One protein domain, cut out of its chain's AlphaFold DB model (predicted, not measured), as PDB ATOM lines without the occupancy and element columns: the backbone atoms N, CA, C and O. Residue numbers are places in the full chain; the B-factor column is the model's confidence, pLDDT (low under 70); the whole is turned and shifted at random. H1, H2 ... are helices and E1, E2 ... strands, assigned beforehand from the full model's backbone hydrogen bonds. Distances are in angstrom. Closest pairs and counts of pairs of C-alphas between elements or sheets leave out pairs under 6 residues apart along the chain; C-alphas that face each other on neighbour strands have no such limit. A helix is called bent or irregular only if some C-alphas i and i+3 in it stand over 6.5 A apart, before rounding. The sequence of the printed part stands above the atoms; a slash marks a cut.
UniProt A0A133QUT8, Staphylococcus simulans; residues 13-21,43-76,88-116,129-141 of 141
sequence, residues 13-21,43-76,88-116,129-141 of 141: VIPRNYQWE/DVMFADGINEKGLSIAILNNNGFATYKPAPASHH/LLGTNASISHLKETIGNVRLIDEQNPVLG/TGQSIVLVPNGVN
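This is residues 13 to 21, 43 to 76, 88 to 116 and 129 to 141 of the 141 residues of a protein of Staphylococcus simulans (UniProt A0A133QUT8). An open ring of short chain pieces runs round a thinly filled middle: the bent hairpin E2 and E3 with E5 near E3 along one side, H1, H2 and E4 along the other, and E1 off by itself. The unnamed residues 62 to 76 run along the outside, and residues 111 to 116 stick out free. The printed part has 85 residues with two named helices and five named strands in the order E1, E2, E3, H1, H2, E4, E5; its one sheet, E2 - E3, is antiparallel. The class is mixed, helices and strands, with 39 residues in named elements, under half. The whole is only just compact, close to loose, with a radius of gyration of the C-alphas of 14.2 A and spans of 33 by 28 by 28 A.

E1, residues 19 to 21, pairs with no named strand and is apart from E2, residues 43 to 51. E2 bends by 82 degrees at residue 48 and forms an antiparallel hairpin with E3, residues 56 to 61, at 133 degrees between their directions. N 49 and O 57 are within hydrogen-bond range at 2.9 A, and N 59 and O 47 at 2.8 A. H1, residues 88 to 91, has its closest C-alpha pair with E2 at Asn 51 and Leu 89, 5.6 A. H1 and H2, residues 95 to 104, are close but not clearly touching, the closest C-alphas being those of Leu 88 and Leu 98, 7.5 A apart. H2 only just is irregular, with C-alphas 100 and 103 7.0 A apart; 4 of its 6 O i to N i+4 pairs are within hydrogen-bond range, and H1 is too short for such a pair. H2 and E4, residues 105 to 107, meet only through their link. E5, residues 132 to 135, is near E3, and its closest C-alpha pair with H2 is Ile 133 and Ile 95, 7.9 A. E4 and E5 are apart, and each pairs with no named strand.

E1 begins with C-alpha 19 at (32.630, -0.667, -40.420). E2 is 20.3 A from first to last C-alpha, E3 17.1 A, H2 15.0 A and E5 10.1 A. H2 begins with C-alpha 95 at (32.064, -23.625, -37.583), and E5 ends with C-alpha 135 at (43.149, -23.840, -36.556).

The C-alphas farthest apart are those of Gly 116 and Thr 129, 38.6 A, on the two sides of the cut that leaves out residues 117 to 128. Residues 22 to 42 are also not printed, with 12.6 A from C-alpha 21 to C-alpha 43, nor are residues 77 to 87, with 14.4 A from C-alpha 76 to C-alpha 88. Of the links that are printed whole, E2 to E3, H1 to H2 and H2 to E4 are tight. The mean pLDDT of the printed part is 93.4, and residues 140 to 141 are under 70.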
ATOM      1  N   VAL A  13      33.055  -4.612 -26.588       98.31
ATOM      2  CA  VAL A  13      31.966  -4.965 -27.498       98.31
ATOM      3  C   VAL A  13      32.211  -4.307 -28.853       98.31
ATOM      4  O   VAL A  13      32.579  -3.132 -28.914       98.31
ATOM      5  N   ILE A  14      31.969  -5.055 -29.925       98.38
ATOM      6  CA  ILE A  14      31.820  -4.554 -31.290       98.38
ATOM      7  C   ILE A  14      30.361  -4.778 -31.708       98.38
ATOM      8  O   ILE A  14      29.873  -5.904 -31.603       98.38
ATOM      9  N   PRO A  15      29.623  -3.738 -32.130       98.38
ATOM     10  CA  PRO A  15      28.231  -3.892 -32.543       98.38
ATOM     11  C   PRO A  15      28.110  -4.486 -33.956       98.38
ATOM     12  O   PRO A  15      29.053  -4.444 -34.745       98.38
ATOM     13  N   ARG A  16      26.910  -4.969 -34.308       98.00
ATOM     14  CA  ARG A  16      26.539  -5.232 -35.712       98.00
ATOM     15  C   ARG A  16      26.682  -3.963 -36.555       98.00
ATOM     16  O   ARG A  16      26.549  -2.851 -36.039       98.00
ATOM     17  N   ASN A  17      26.858  -4.135 -37.860       98.38
ATOM     18  CA  ASN A  17      27.053  -3.074 -38.849       98.38
ATOM     19  C   ASN A  17      28.299  -2.207 -38.604       98.38
ATOM     20  O   ASN A  17      28.420  -1.118 -39.169       98.38
ATOM     21  N   TYR A  18      29.222  -2.670 -37.756       98.25
ATOM     22  CA  TYR A  18      30.494  -1.999 -37.549       98.25
ATOM     23  C   TYR A  18      31.295  -2.013 -38.853       98.25
ATOM     24  O   TYR A  18      31.455  -3.064 -39.476       98.25
ATOM     25  N   GLN A  19      31.760  -0.833 -39.263       98.12
ATOM     26  CA  GLN A  19      32.630  -0.667 -40.420       98.12
ATOM     27  C   GLN A  19      34.062  -0.935 -39.980       98.12
ATOM     28  O   GLN A  19      34.587  -0.240 -39.109       98.12
ATOM     29  N   TRP A  20      34.673  -1.950 -40.572       97.06
ATOM     30  CA  TRP A  20      36.031  -2.355 -40.261       97.06
ATOM     31  C   TRP A  20      36.867  -2.421 -41.530       97.06
ATOM     32  O   TRP A  20      36.428  -2.951 -42.547       97.06
ATOM     33  N   GLU A  21      38.083  -1.897 -41.455       96.38
ATOM     34  CA  GLU A  21      39.072  -1.977 -42.519       96.38
ATOM     35  C   GLU A  21      40.277  -2.761 -42.004       96.38
ATOM     36  O   GLU A  21      40.758  -2.551 -40.890       96.38
ATOM     37  N   ASP A  43      46.803  -0.448 -31.417       76.50
ATOM     38  CA  ASP A  43      45.377  -0.624 -31.653       76.50
ATOM     39  C   ASP A  43      44.740  -1.622 -30.675       76.50
ATOM     40  O   ASP A  43      45.362  -2.186 -29.769       76.50
ATOM     41  N   VAL A  44      43.423  -1.777 -30.797       85.81
ATOM     42  CA  VAL A  44      42.665  -2.730 -29.987       85.81
ATOM     43  C   VAL A  44      42.776  -4.116 -30.606       85.81
ATOM     44  O   VAL A  44      42.299  -4.341 -31.715       85.81
ATOM     45  N   MET A  45      43.300  -5.054 -29.826       89.56
ATOM     46  CA  MET A  45      43.393  -6.472 -30.173       89.56
ATOM     47  C   MET A  45      42.521  -7.296 -29.232       89.56
ATOM     48  O   MET A  45      42.371  -6.939 -28.066       89.56
ATOM     49  N   PHE A  46      41.967  -8.403 -29.721       95.62
ATOM     50  CA  PHE A  46      41.185  -9.339 -28.914       95.62
ATOM     51  C   PHE A  46      41.986 -10.617 -28.661       95.62
ATOM     52  O   PHE A  46      42.527 -11.204 -29.590       95.62
ATOM     53  N   ALA A  47      42.040 -11.051 -27.404       95.00
ATOM     54  CA  ALA A  47      42.589 -12.346 -26.998       95.00
ATOM     55  C   ALA A  47      41.621 -13.495 -27.289       95.00
ATOM     56  O   ALA A  47      42.012 -14.588 -27.690       95.00
ATOM     57  N   ASP A  48      40.347 -13.236 -27.042       98.00
ATOM     58  CA  ASP A  48      39.252 -14.182 -27.123       98.00
ATOM     59  C   ASP A  48      37.950 -13.409 -27.316       98.00
ATOM     60  O   ASP A  48      37.898 -12.190 -27.129       98.00
ATOM     61  N   GLY A  49      36.898 -14.116 -27.707       98.50
ATOM     62  CA  GLY A  49      35.573 -13.533 -27.792       98.50
ATOM     63  C   GLY A  49      34.511 -14.513 -28.253       98.50
ATOM     64  O   GLY A  49      34.792 -15.643 -28.653       98.50
ATOM     65  N   ILE A  50      33.273 -14.039 -28.193       98.88
ATOM     66  CA  ILE A  50      32.079 -14.734 -28.651       98.88
ATOM     67  C   ILE A  50      31.172 -13.741 -29.370       98.88
ATOM     68  O   ILE A  50      30.961 -12.617 -28.903       98.88
ATOM     69  N   ASN A  51      30.639 -14.150 -30.515       98.88
ATOM     70  CA  ASN A  51      29.626 -13.371 -31.204       98.88
ATOM     71  C   ASN A  51      28.215 -13.757 -30.757       98.88
ATOM     72  O   ASN A  51      27.970 -14.774 -30.115       98.88
ATOM     73  N   GLU A  52      27.254 -12.931 -31.128       98.62
ATOM     74  CA  GLU A  52      25.823 -13.133 -30.880       98.62
ATOM     75  C   GLU A  52      25.224 -14.439 -31.449       98.62
ATOM     76  O   GLU A  52      24.110 -14.813 -31.083       98.62
ATOM     77  N   LYS A  53      25.934 -15.130 -32.352       98.69
ATOM     78  CA  LYS A  53      25.556 -16.449 -32.884       98.69
ATOM     79  C   LYS A  53      26.117 -17.589 -32.035       98.69
ATOM     80  O   LYS A  53      25.844 -18.748 -32.320       98.69
ATOM     81  N   GLY A  54      26.873 -17.263 -30.989       98.62
ATOM     82  CA  GLY A  54      27.534 -18.206 -30.099       98.62
ATOM     83  C   GLY A  54      28.763 -18.877 -30.710       98.62
ATOM     84  O   GLY A  54      29.215 -19.886 -30.172       98.62
ATOM     85  N   LEU A  55      29.307 -18.339 -31.808       98.88
ATOM     86  CA  LEU A  55      30.630 -18.711 -32.297       98.88
ATOM     87  C   LEU A  55      31.673 -18.016 -31.422       98.88
ATOM     88  O   LEU A  55      31.635 -16.797 -31.252       98.88
ATOM     89  N   SER A  56      32.591 -18.795 -30.869       98.81
ATOM     90  CA  SER A  56      33.637 -18.337 -29.962       98.81
ATOM     91  C   SER A  56      35.014 -18.712 -30.484       98.81
ATOM     92  O   SER A  56      35.171 -19.734 -31.152       98.81
ATOM     93  N   ILE A  57      36.004 -17.886 -30.173       98.81
ATOM     94  CA  ILE A  57      37.405 -18.099 -30.528       98.81
ATOM     95  C   ILE A  57      38.302 -17.633 -29.384       98.81
ATOM     96  O   ILE A  57      38.016 -16.629 -28.736       98.81
ATOM     97  N   ALA A  58      39.406 -18.344 -29.177       98.31
ATOM     98  CA  ALA A  58      40.545 -17.881 -28.397       98.31
ATOM     99  C   ALA A  58      41.820 -17.946 -29.249       98.31
ATOM    100  O   ALA A  58      42.021 -18.905 -30.002       98.31
ATOM    101  N   ILE A  59      42.669 -16.928 -29.117       96.00
ATOM    102  CA  ILE A  59      44.002 -16.842 -29.715       96.00
ATOM    103  C   ILE A  59      45.016 -17.285 -28.662       96.00
ATOM    104  O   ILE A  59      45.066 -16.723 -27.567       96.00
ATOM    105  N   LEU A  60      45.832 -18.290 -28.981       94.75
ATOM    106  CA  LEU A  60      46.845 -18.793 -28.057       94.75
ATOM    107  C   LEU A  60      48.200 -18.919 -28.744       94.75
ATOM    108  O   LEU A  60      48.304 -19.134 -29.954       94.75
ATOM    109  N   ASN A  61      49.248 -18.792 -27.937       91.19
ATOM    110  CA  ASN A  61      50.623 -18.907 -28.388       91.19
ATOM    111  C   ASN A  61      50.933 -20.332 -28.888       91.19
ATOM    112  O   ASN A  61      50.705 -21.310 -28.180       91.19
ATOM    113  N   ASN A  62      51.514 -20.425 -30.082       88.19
ATOM    114  CA  ASN A  62      51.933 -21.654 -30.747       88.19
ATOM    115  C   ASN A  62      53.359 -21.519 -31.317       88.19
ATOM    116  O   ASN A  62      53.627 -21.824 -32.486       88.19
ATOM    117  N   ASN A  63      54.263 -20.986 -30.488       81.00
ATOM    118  CA  ASN A  63      55.681 -20.786 -30.790       81.00
ATOM    119  C   ASN A  63      56.298 -21.987 -31.534       81.00
ATOM    120  O   ASN A  63      56.315 -23.102 -31.021       81.00
ATOM    121  N   GLY A  64      56.856 -21.727 -32.720       75.44
ATOM    122  CA  GLY A  64      57.593 -22.710 -33.522       75.44
ATOM    123  C   GLY A  64      56.761 -23.518 -34.522       75.44
ATOM    124  O   GLY A  64      57.352 -24.244 -35.317       75.44
ATOM    125  N   PHE A  65      55.430 -23.383 -34.530       83.31
ATOM    126  CA  PHE A  65      54.557 -24.191 -35.395       83.31
ATOM    127  C   PHE A  65      53.689 -23.375 -36.357       83.31
ATOM    128  O   PHE A  65      53.365 -23.862 -37.437       83.31
ATOM    129  N   ALA A  66      53.307 -22.149 -35.989       89.81
ATOM    130  CA  ALA A  66      52.544 -21.282 -36.881       89.81
ATOM    131  C   ALA A  66      53.462 -20.647 -37.934       89.81
ATOM    132  O   ALA A  66      54.497 -20.070 -37.599       89.81
ATOM    133  N   THR A  67      53.067 -20.737 -39.201       92.06
ATOM    134  CA  THR A  67      53.730 -20.036 -40.309       92.06
ATOM    135  C   THR A  67      52.705 -19.249 -41.113       92.06
ATOM    136  O   THR A  67      51.549 -19.659 -41.244       92.06
ATOM    137  N   TYR A  68      53.140 -18.119 -41.663       95.19
ATOM    138  CA  TYR A  68      52.287 -17.170 -42.373       95.19
ATOM    139  C   TYR A  68      52.798 -16.933 -43.790       95.19
ATOM    140  O   TYR A  68      53.907 -17.328 -44.154       95.19
ATOM    141  N   LYS A  69      51.961 -16.321 -44.624       96.06
ATOM    142  CA  LYS A  69      52.348 -15.957 -45.984       96.06
ATOM    143  C   LYS A  69      53.166 -14.657 -45.961       96.06
ATOM    144  O   LYS A  69      52.802 -13.738 -45.238       96.06
ATOM    145  N   PRO A  70      54.208 -14.519 -46.796       95.25
ATOM    146  CA  PRO A  70      55.119 -13.371 -46.726       95.25
ATOM    147  C   PRO A  70      54.536 -12.070 -47.298       95.25
ATOM    148  O   PRO A  70      55.104 -11.003 -47.107       95.25
ATOM    149  N   ALA A  71      53.445 -12.153 -48.063       95.06
ATOM    150  CA  ALA A  71      52.852 -11.007 -48.742       95.06
ATOM    151  C   ALA A  71      51.357 -11.233 -49.015       95.06
ATOM    152  O   ALA A  71      50.949 -12.394 -49.216       95.06
ATOM    153  N   PRO A  72      50.554 -10.150 -49.064       96.44
ATOM    154  CA  PRO A  72      49.153 -10.218 -49.450       96.44
ATOM    155  C   PRO A  72      48.986 -10.723 -50.887       96.44
ATOM    156  O   PRO A  72      49.895 -10.623 -51.713       96.44
ATOM    157  N   ALA A  73      47.817 -11.281 -51.186       95.69
ATOM    158  CA  ALA A  73      47.453 -11.736 -52.523       95.69
ATOM    159  C   ALA A  73      46.114 -11.132 -52.957       95.69
ATOM    160  O   ALA A  73      45.212 -10.925 -52.139       95.69
ATOM    161  N   SER A  74      45.974 -10.886 -54.262       93.44
ATOM    162  CA  SER A  74      44.692 -10.495 -54.842       93.44
ATOM    163  C   SER A  74      43.646 -11.591 -54.619       93.44
ATOM    164  O   SER A  74      43.967 -12.776 -54.487       93.44
ATOM    165  N   HIS A  75      42.380 -11.176 -54.548       90.62
ATOM    166  CA  HIS A  75      41.215 -12.052 -54.358       90.62
ATOM    167  C   HIS A  75      41.186 -12.861 -53.046       90.62
ATOM    168  O   HIS A  75      40.280 -13.665 -52.864       90.62
ATOM    169  N   HIS A  76      42.122 -12.624 -52.123       96.50
ATOM    170  CA  HIS A  76      42.098 -13.182 -50.771       96.50
ATOM    171  C   HIS A  76      41.680 -12.125 -49.753       96.50
ATOM    172  O   HIS A  76      41.846 -10.927 -49.977       96.50
ATOM    173  N   LEU A  88      36.630 -13.328 -38.150       98.62
ATOM    174  CA  LEU A  88      35.944 -14.567 -37.791       98.62
ATOM    175  C   LEU A  88      34.646 -14.281 -37.034       98.62
ATOM    176  O   LEU A  88      33.590 -14.753 -37.451       98.62
ATOM    177  N   LEU A  89      34.711 -13.481 -35.965       98.75
ATOM    178  CA  LEU A  89      33.546 -13.175 -35.133       98.75
ATOM    179  C   LEU A  89      32.554 -12.241 -35.828       98.75
ATOM    180  O   LEU A  89      31.351 -12.400 -35.620       98.75
ATOM    181  N   GLY A  90      33.032 -11.302 -36.648       98.56
ATOM    182  CA  GLY A  90      32.187 -10.322 -37.331       98.56
ATOM    183  C   GLY A  90      31.423 -10.867 -38.541       98.56
ATOM    184  O   GLY A  90      30.406 -10.283 -38.908       98.56
ATOM    185  N   THR A  91      31.886 -11.966 -39.154       98.50
ATOM    186  CA  THR A  91      31.350 -12.459 -40.444       98.50
ATOM    187  C   THR A  91      30.860 -13.910 -40.431       98.50
ATOM    188  O   THR A  91      30.119 -14.306 -41.326       98.50
ATOM    189  N   ASN A  92      31.206 -14.726 -39.425       98.56
ATOM    190  CA  ASN A  92      30.836 -16.147 -39.396       98.56
ATOM    191  C   ASN A  92      29.857 -16.474 -38.261       98.56
ATOM    192  O   ASN A  92      30.006 -16.016 -37.132       98.56
ATOM    193  N   ALA A  93      28.865 -17.321 -38.542       98.38
ATOM    194  CA  ALA A  93      27.818 -17.681 -37.578       98.38
ATOM    195  C   ALA A  93      28.088 -18.995 -36.831       98.38
ATOM    196  O   ALA A  93      27.511 -19.231 -35.775       98.38
ATOM    197  N   SER A  94      28.896 -19.879 -37.414       98.75
ATOM    198  CA  SER A  94      29.144 -21.240 -36.930       98.75
ATOM    199  C   SER A  94      30.447 -21.782 -37.512       98.75
ATOM    200  O   SER A  94      31.006 -21.202 -38.449       98.75
ATOM    201  N   ILE A  95      30.906 -22.929 -37.012       98.75
ATOM    202  CA  ILE A  95      32.064 -23.625 -37.583       98.75
ATOM    203  C   ILE A  95      31.760 -24.135 -38.998       98.75
ATOM    204  O   ILE A  95      32.660 -24.173 -39.835       98.75
ATOM    205  N   SER A  96      30.505 -24.492 -39.298       98.50
ATOM    206  CA  SER A  96      30.106 -24.870 -40.662       98.50
ATOM    207  C   SER A  96      30.321 -23.715 -41.639       98.50
ATOM    208  O   SER A  96      31.010 -23.898 -42.636       98.50
ATOM    209  N   HIS A  97      29.819 -22.518 -41.312       98.19
ATOM    210  CA  HIS A  97      30.018 -21.331 -42.148       98.19
ATOM    211  C   HIS A  97      31.513 -20.985 -42.260       98.19
ATOM    212  O   HIS A  97      32.017 -20.754 -43.354       98.19
ATOM    213  N   LEU A  98      32.257 -21.059 -41.151       98.25
ATOM    214  CA  LEU A  98      33.700 -20.824 -41.161       98.25
ATOM    215  C   LEU A  98      34.443 -21.758 -42.129       98.25
ATOM    216  O   LEU A  98      35.338 -21.313 -42.837       98.25
ATOM    217  N   LYS A  99      34.083 -23.045 -42.202       97.56
ATOM    218  CA  LYS A  99      34.715 -23.998 -43.136       97.56
ATOM    219  C   LYS A  99      34.493 -23.631 -44.605       97.56
ATOM    220  O   LYS A  99      35.349 -23.939 -45.429       97.56
ATOM    221  N   GLU A 100      33.379 -22.983 -44.926       97.88
ATOM    222  CA  GLU A 100      33.054 -22.540 -46.287       97.88
ATOM    223  C   GLU A 100      33.852 -21.290 -46.686       97.88
ATOM    224  O   GLU A 100      34.223 -21.133 -47.848       97.88
ATOM    225  N   THR A 101      34.152 -20.408 -45.730       95.75
ATOM    226  CA  THR A 101      34.744 -19.087 -46.001       95.75
ATOM    227  C   THR A 101      36.246 -19.014 -45.742       95.75
ATOM    228  O   THR A 101      36.933 -18.225 -46.396       95.75
ATOM    229  N   ILE A 102      36.782 -19.840 -44.835       96.38
ATOM    230  CA  ILE A 102      38.178 -19.761 -44.374       96.38
ATOM    231  C   ILE A 102      39.200 -19.985 -45.492       96.38
ATOM    232  O   ILE A 102      40.303 -19.452 -45.418       96.38
ATOM    233  N   GLY A 103      38.833 -20.708 -46.556       95.56
ATOM    234  CA  GLY A 103      39.693 -20.907 -47.728       95.56
ATOM    235  C   GLY A 103      40.042 -19.612 -48.472       95.56
ATOM    236  O   GLY A 103      41.046 -19.569 -49.176       95.56
ATOM    237  N   ASN A 104      39.258 -18.546 -48.281       95.62
ATOM    238  CA  ASN A 104      39.533 -17.229 -48.855       95.62
ATOM    239  C   ASN A 104      40.494 -16.398 -47.993       95.62
ATOM    240  O   ASN A 104      40.952 -15.346 -48.439       95.62
ATOM    241  N   VAL A 105      40.787 -16.823 -46.760       97.00
ATOM    242  CA  VAL A 105      41.629 -16.073 -45.825       97.00
ATOM    243  C   VAL A 105      43.101 -16.376 -46.063       97.00
ATOM    244  O   VAL A 105      43.525 -17.523 -46.193       97.00
ATOM    245  N   ARG A 106      43.905 -15.318 -46.057       96.62
ATOM    246  CA  ARG A 106      45.355 -15.373 -46.150       96.62
ATOM    247  C   ARG A 106      45.959 -14.637 -44.962       96.62
ATOM    248  O   ARG A 106      45.927 -13.411 -44.906       96.62
ATOM    249  N   LEU A 107      46.522 -15.395 -44.022       96.69
ATOM    250  CA  LEU A 107      47.248 -14.817 -42.893       96.69
ATOM    251  C   LEU A 107      48.655 -14.401 -43.326       96.69
ATOM    252  O   LEU A 107      49.406 -15.223 -43.862       96.69
ATOM    253  N   ILE A 108      48.983 -13.131 -43.111       96.69
ATOM    254  CA  ILE A 108      50.230 -12.492 -43.530       96.69
ATOM    255  C   ILE A 108      51.209 -12.439 -42.360       96.69
ATOM    256  O   ILE A 108      50.800 -12.306 -41.208       96.69
ATOM    257  N   ASP A 109      52.499 -12.560 -42.665       94.94
ATOM    258  CA  ASP A 109      53.605 -12.378 -41.724       94.94
ATOM    259  C   ASP A 109      53.735 -10.894 -41.336       94.94
ATOM    260  O   ASP A 109      54.592 -10.156 -41.816       94.94
ATOM    261  N   GLU A 110      52.774 -10.429 -40.538       92.44
ATOM    262  CA  GLU A 110      52.637  -9.043 -40.102       92.44
ATOM    263  C   GLU A 110      53.339  -8.861 -38.758       92.44
ATOM    264  O   GLU A 110      52.990  -9.512 -37.769       92.44
ATOM    265  N   GLN A 111      54.379  -8.030 -38.720       90.44
ATOM    266  CA  GLN A 111      55.143  -7.799 -37.500       90.44
ATOM    267  C   GLN A 111      54.285  -7.028 -36.495       90.44
ATOM    268  O   GLN A 111      53.848  -5.915 -36.782       90.44
ATOM    269  N   ASN A 112      54.104  -7.576 -35.293       86.56
ATOM    270  CA  ASN A 112      53.522  -6.801 -34.208       86.56
ATOM    271  C   ASN A 112      54.577  -5.775 -33.732       86.56
ATOM    272  O   ASN A 112      55.678  -6.183 -33.334       86.56
ATOM    273  N   PRO A 113      54.275  -4.464 -33.759       82.06
ATOM    274  CA  PRO A 113      55.246  -3.408 -33.458       82.06
ATOM    275  C   PRO A 113      55.741  -3.450 -32.009       82.06
ATOM    276  O   PRO A 113      56.902  -3.141 -31.743       82.06
ATOM    277  N   VAL A 114      54.900  -3.894 -31.073       80.62
ATOM    278  CA  VAL A 114      55.249  -4.011 -29.651       80.62
ATOM    279  C   VAL A 114      56.108  -5.244 -29.382       80.62
ATOM    280  O   VAL A 114      57.014  -5.196 -28.551       80.62
ATOM    281  N   LEU A 115      55.864  -6.351 -30.086       82.12
ATOM    282  CA  LEU A 115      56.644  -7.582 -29.929       82.12
ATOM    283  C   LEU A 115      57.924  -7.597 -30.774       82.12
ATOM    284  O   LEU A 115      58.792  -8.441 -30.541       82.12
ATOM    285  N   GLY A 116      58.036  -6.720 -31.776       87.06
ATOM    286  CA  GLY A 116      59.155  -6.697 -32.722       87.06
ATOM    287  C   GLY A 116      59.249  -7.959 -33.588       87.06
ATOM    288  O   GLY A 116      60.285  -8.219 -34.198       87.06
ATOM    289  N   THR A 129      26.728 -25.766 -31.265       98.19
ATOM    290  CA  THR A 129      26.516 -27.217 -31.384       98.19
ATOM    291  C   THR A 129      27.364 -28.008 -30.386       98.19
ATOM    292  O   THR A 129      27.135 -29.201 -30.197       98.19
ATOM    293  N   GLY A 130      28.351 -27.358 -29.756       97.81
ATOM    294  CA  GLY A 130      29.380 -28.004 -28.947       97.81
ATOM    295  C   GLY A 130      30.548 -28.553 -29.770       97.81
ATOM    296  O   GLY A 130      31.466 -29.136 -29.199       97.81
ATOM    297  N   GLN A 131      30.547 -28.378 -31.099       98.25
ATOM    298  CA  GLN A 131      31.713 -28.677 -31.925       98.25
ATOM    299  C   GLN A 131      32.850 -27.707 -31.591       98.25
ATOM    300  O   GLN A 131      32.642 -26.496 -31.544       98.25
ATOM    301  N   SER A 132      34.061 -28.248 -31.451       98.56
ATOM    302  CA  SER A 132      35.296 -27.475 -31.328       98.56
ATOM    303  C   SER A 132      36.296 -27.885 -32.402       98.56
ATOM    304  O   SER A 132      36.418 -29.067 -32.733       98.56
ATOM    305  N   ILE A 133      37.028 -26.913 -32.940       98.50
ATOM    306  CA  ILE A 133      38.126 -27.134 -33.885       98.50
ATOM    307  C   ILE A 133      39.364 -26.341 -33.469       98.50
ATOM    308  O   ILE A 133      39.264 -25.312 -32.800       98.50
ATOM    309  N   VAL A 134      40.528 -26.813 -33.909       97.69
ATOM    310  CA  VAL A 134      41.800 -26.095 -33.789       97.69
ATOM    311  C   VAL A 134      42.246 -25.675 -35.182       97.69
ATOM    312  O   VAL A 134      42.294 -26.497 -36.097       97.69
ATOM    313  N   LEU A 135      42.582 -24.400 -35.339       96.62
ATOM    314  CA  LEU A 135      43.149 -23.840 -36.556       96.62
ATOM    315  C   LEU A 135      44.621 -23.529 -36.306       96.62
ATOM    316  O   LEU A 135      44.954 -22.691 -35.466       96.62
ATOM    317  N   VAL A 136      45.498 -24.200 -37.048       95.06
ATOM    318  CA  VAL A 136      46.943 -23.961 -37.017       95.06
ATOM    319  C   VAL A 136      47.356 -23.369 -38.365       95.06
ATOM    320  O   VAL A 136      47.266 -24.068 -39.376       95.06
ATOM    321  N   PRO A 137      47.788 -22.097 -38.413       92.88
ATOM    322  CA  PRO A 137      48.284 -21.481 -39.637       92.88
ATOM    323  C   PRO A 137      49.485 -22.239 -40.201       92.88
ATOM    324  O   PRO A 137      50.492 -22.423 -39.514       92.88
ATOM    325  N   ASN A 138      49.377 -22.652 -41.463       88.31
ATOM    326  CA  ASN A 138      50.478 -23.232 -42.219       88.31
ATOM    327  C   ASN A 138      50.669 -22.452 -43.528       88.31
ATOM    328  O   ASN A 138      49.934 -22.621 -44.501       88.31
ATOM    329  N   GLY A 139      51.654 -21.559 -43.521       71.19
ATOM    330  CA  GLY A 139      52.060 -20.728 -44.647       71.19
ATOM    331  C   GLY A 139      52.867 -21.481 -45.704       71.19
ATOM    332  O   GLY A 139      53.079 -20.934 -46.789       71.19
ATOM    333  N   VAL A 140      53.273 -22.725 -45.445       59.47
ATOM    334  CA  VAL A 140      53.997 -23.567 -46.401       59.47
ATOM    335  C   VAL A 140      52.982 -24.229 -47.335       59.47
ATOM    336  O   VAL A 140      52.364 -25.220 -46.970       59.47
ATOM    337  N   ASN A 141      52.754 -23.605 -48.495       46.44
ATOM    338  CA  ASN A 141      52.106 -24.159 -49.694       46.44
ATOM    339  C   ASN A 141      52.324 -23.195 -50.862       46.44
ATOM    340  O   ASN A 141      51.966 -22.000 -50.690       46.44
TER     341      ASN A 141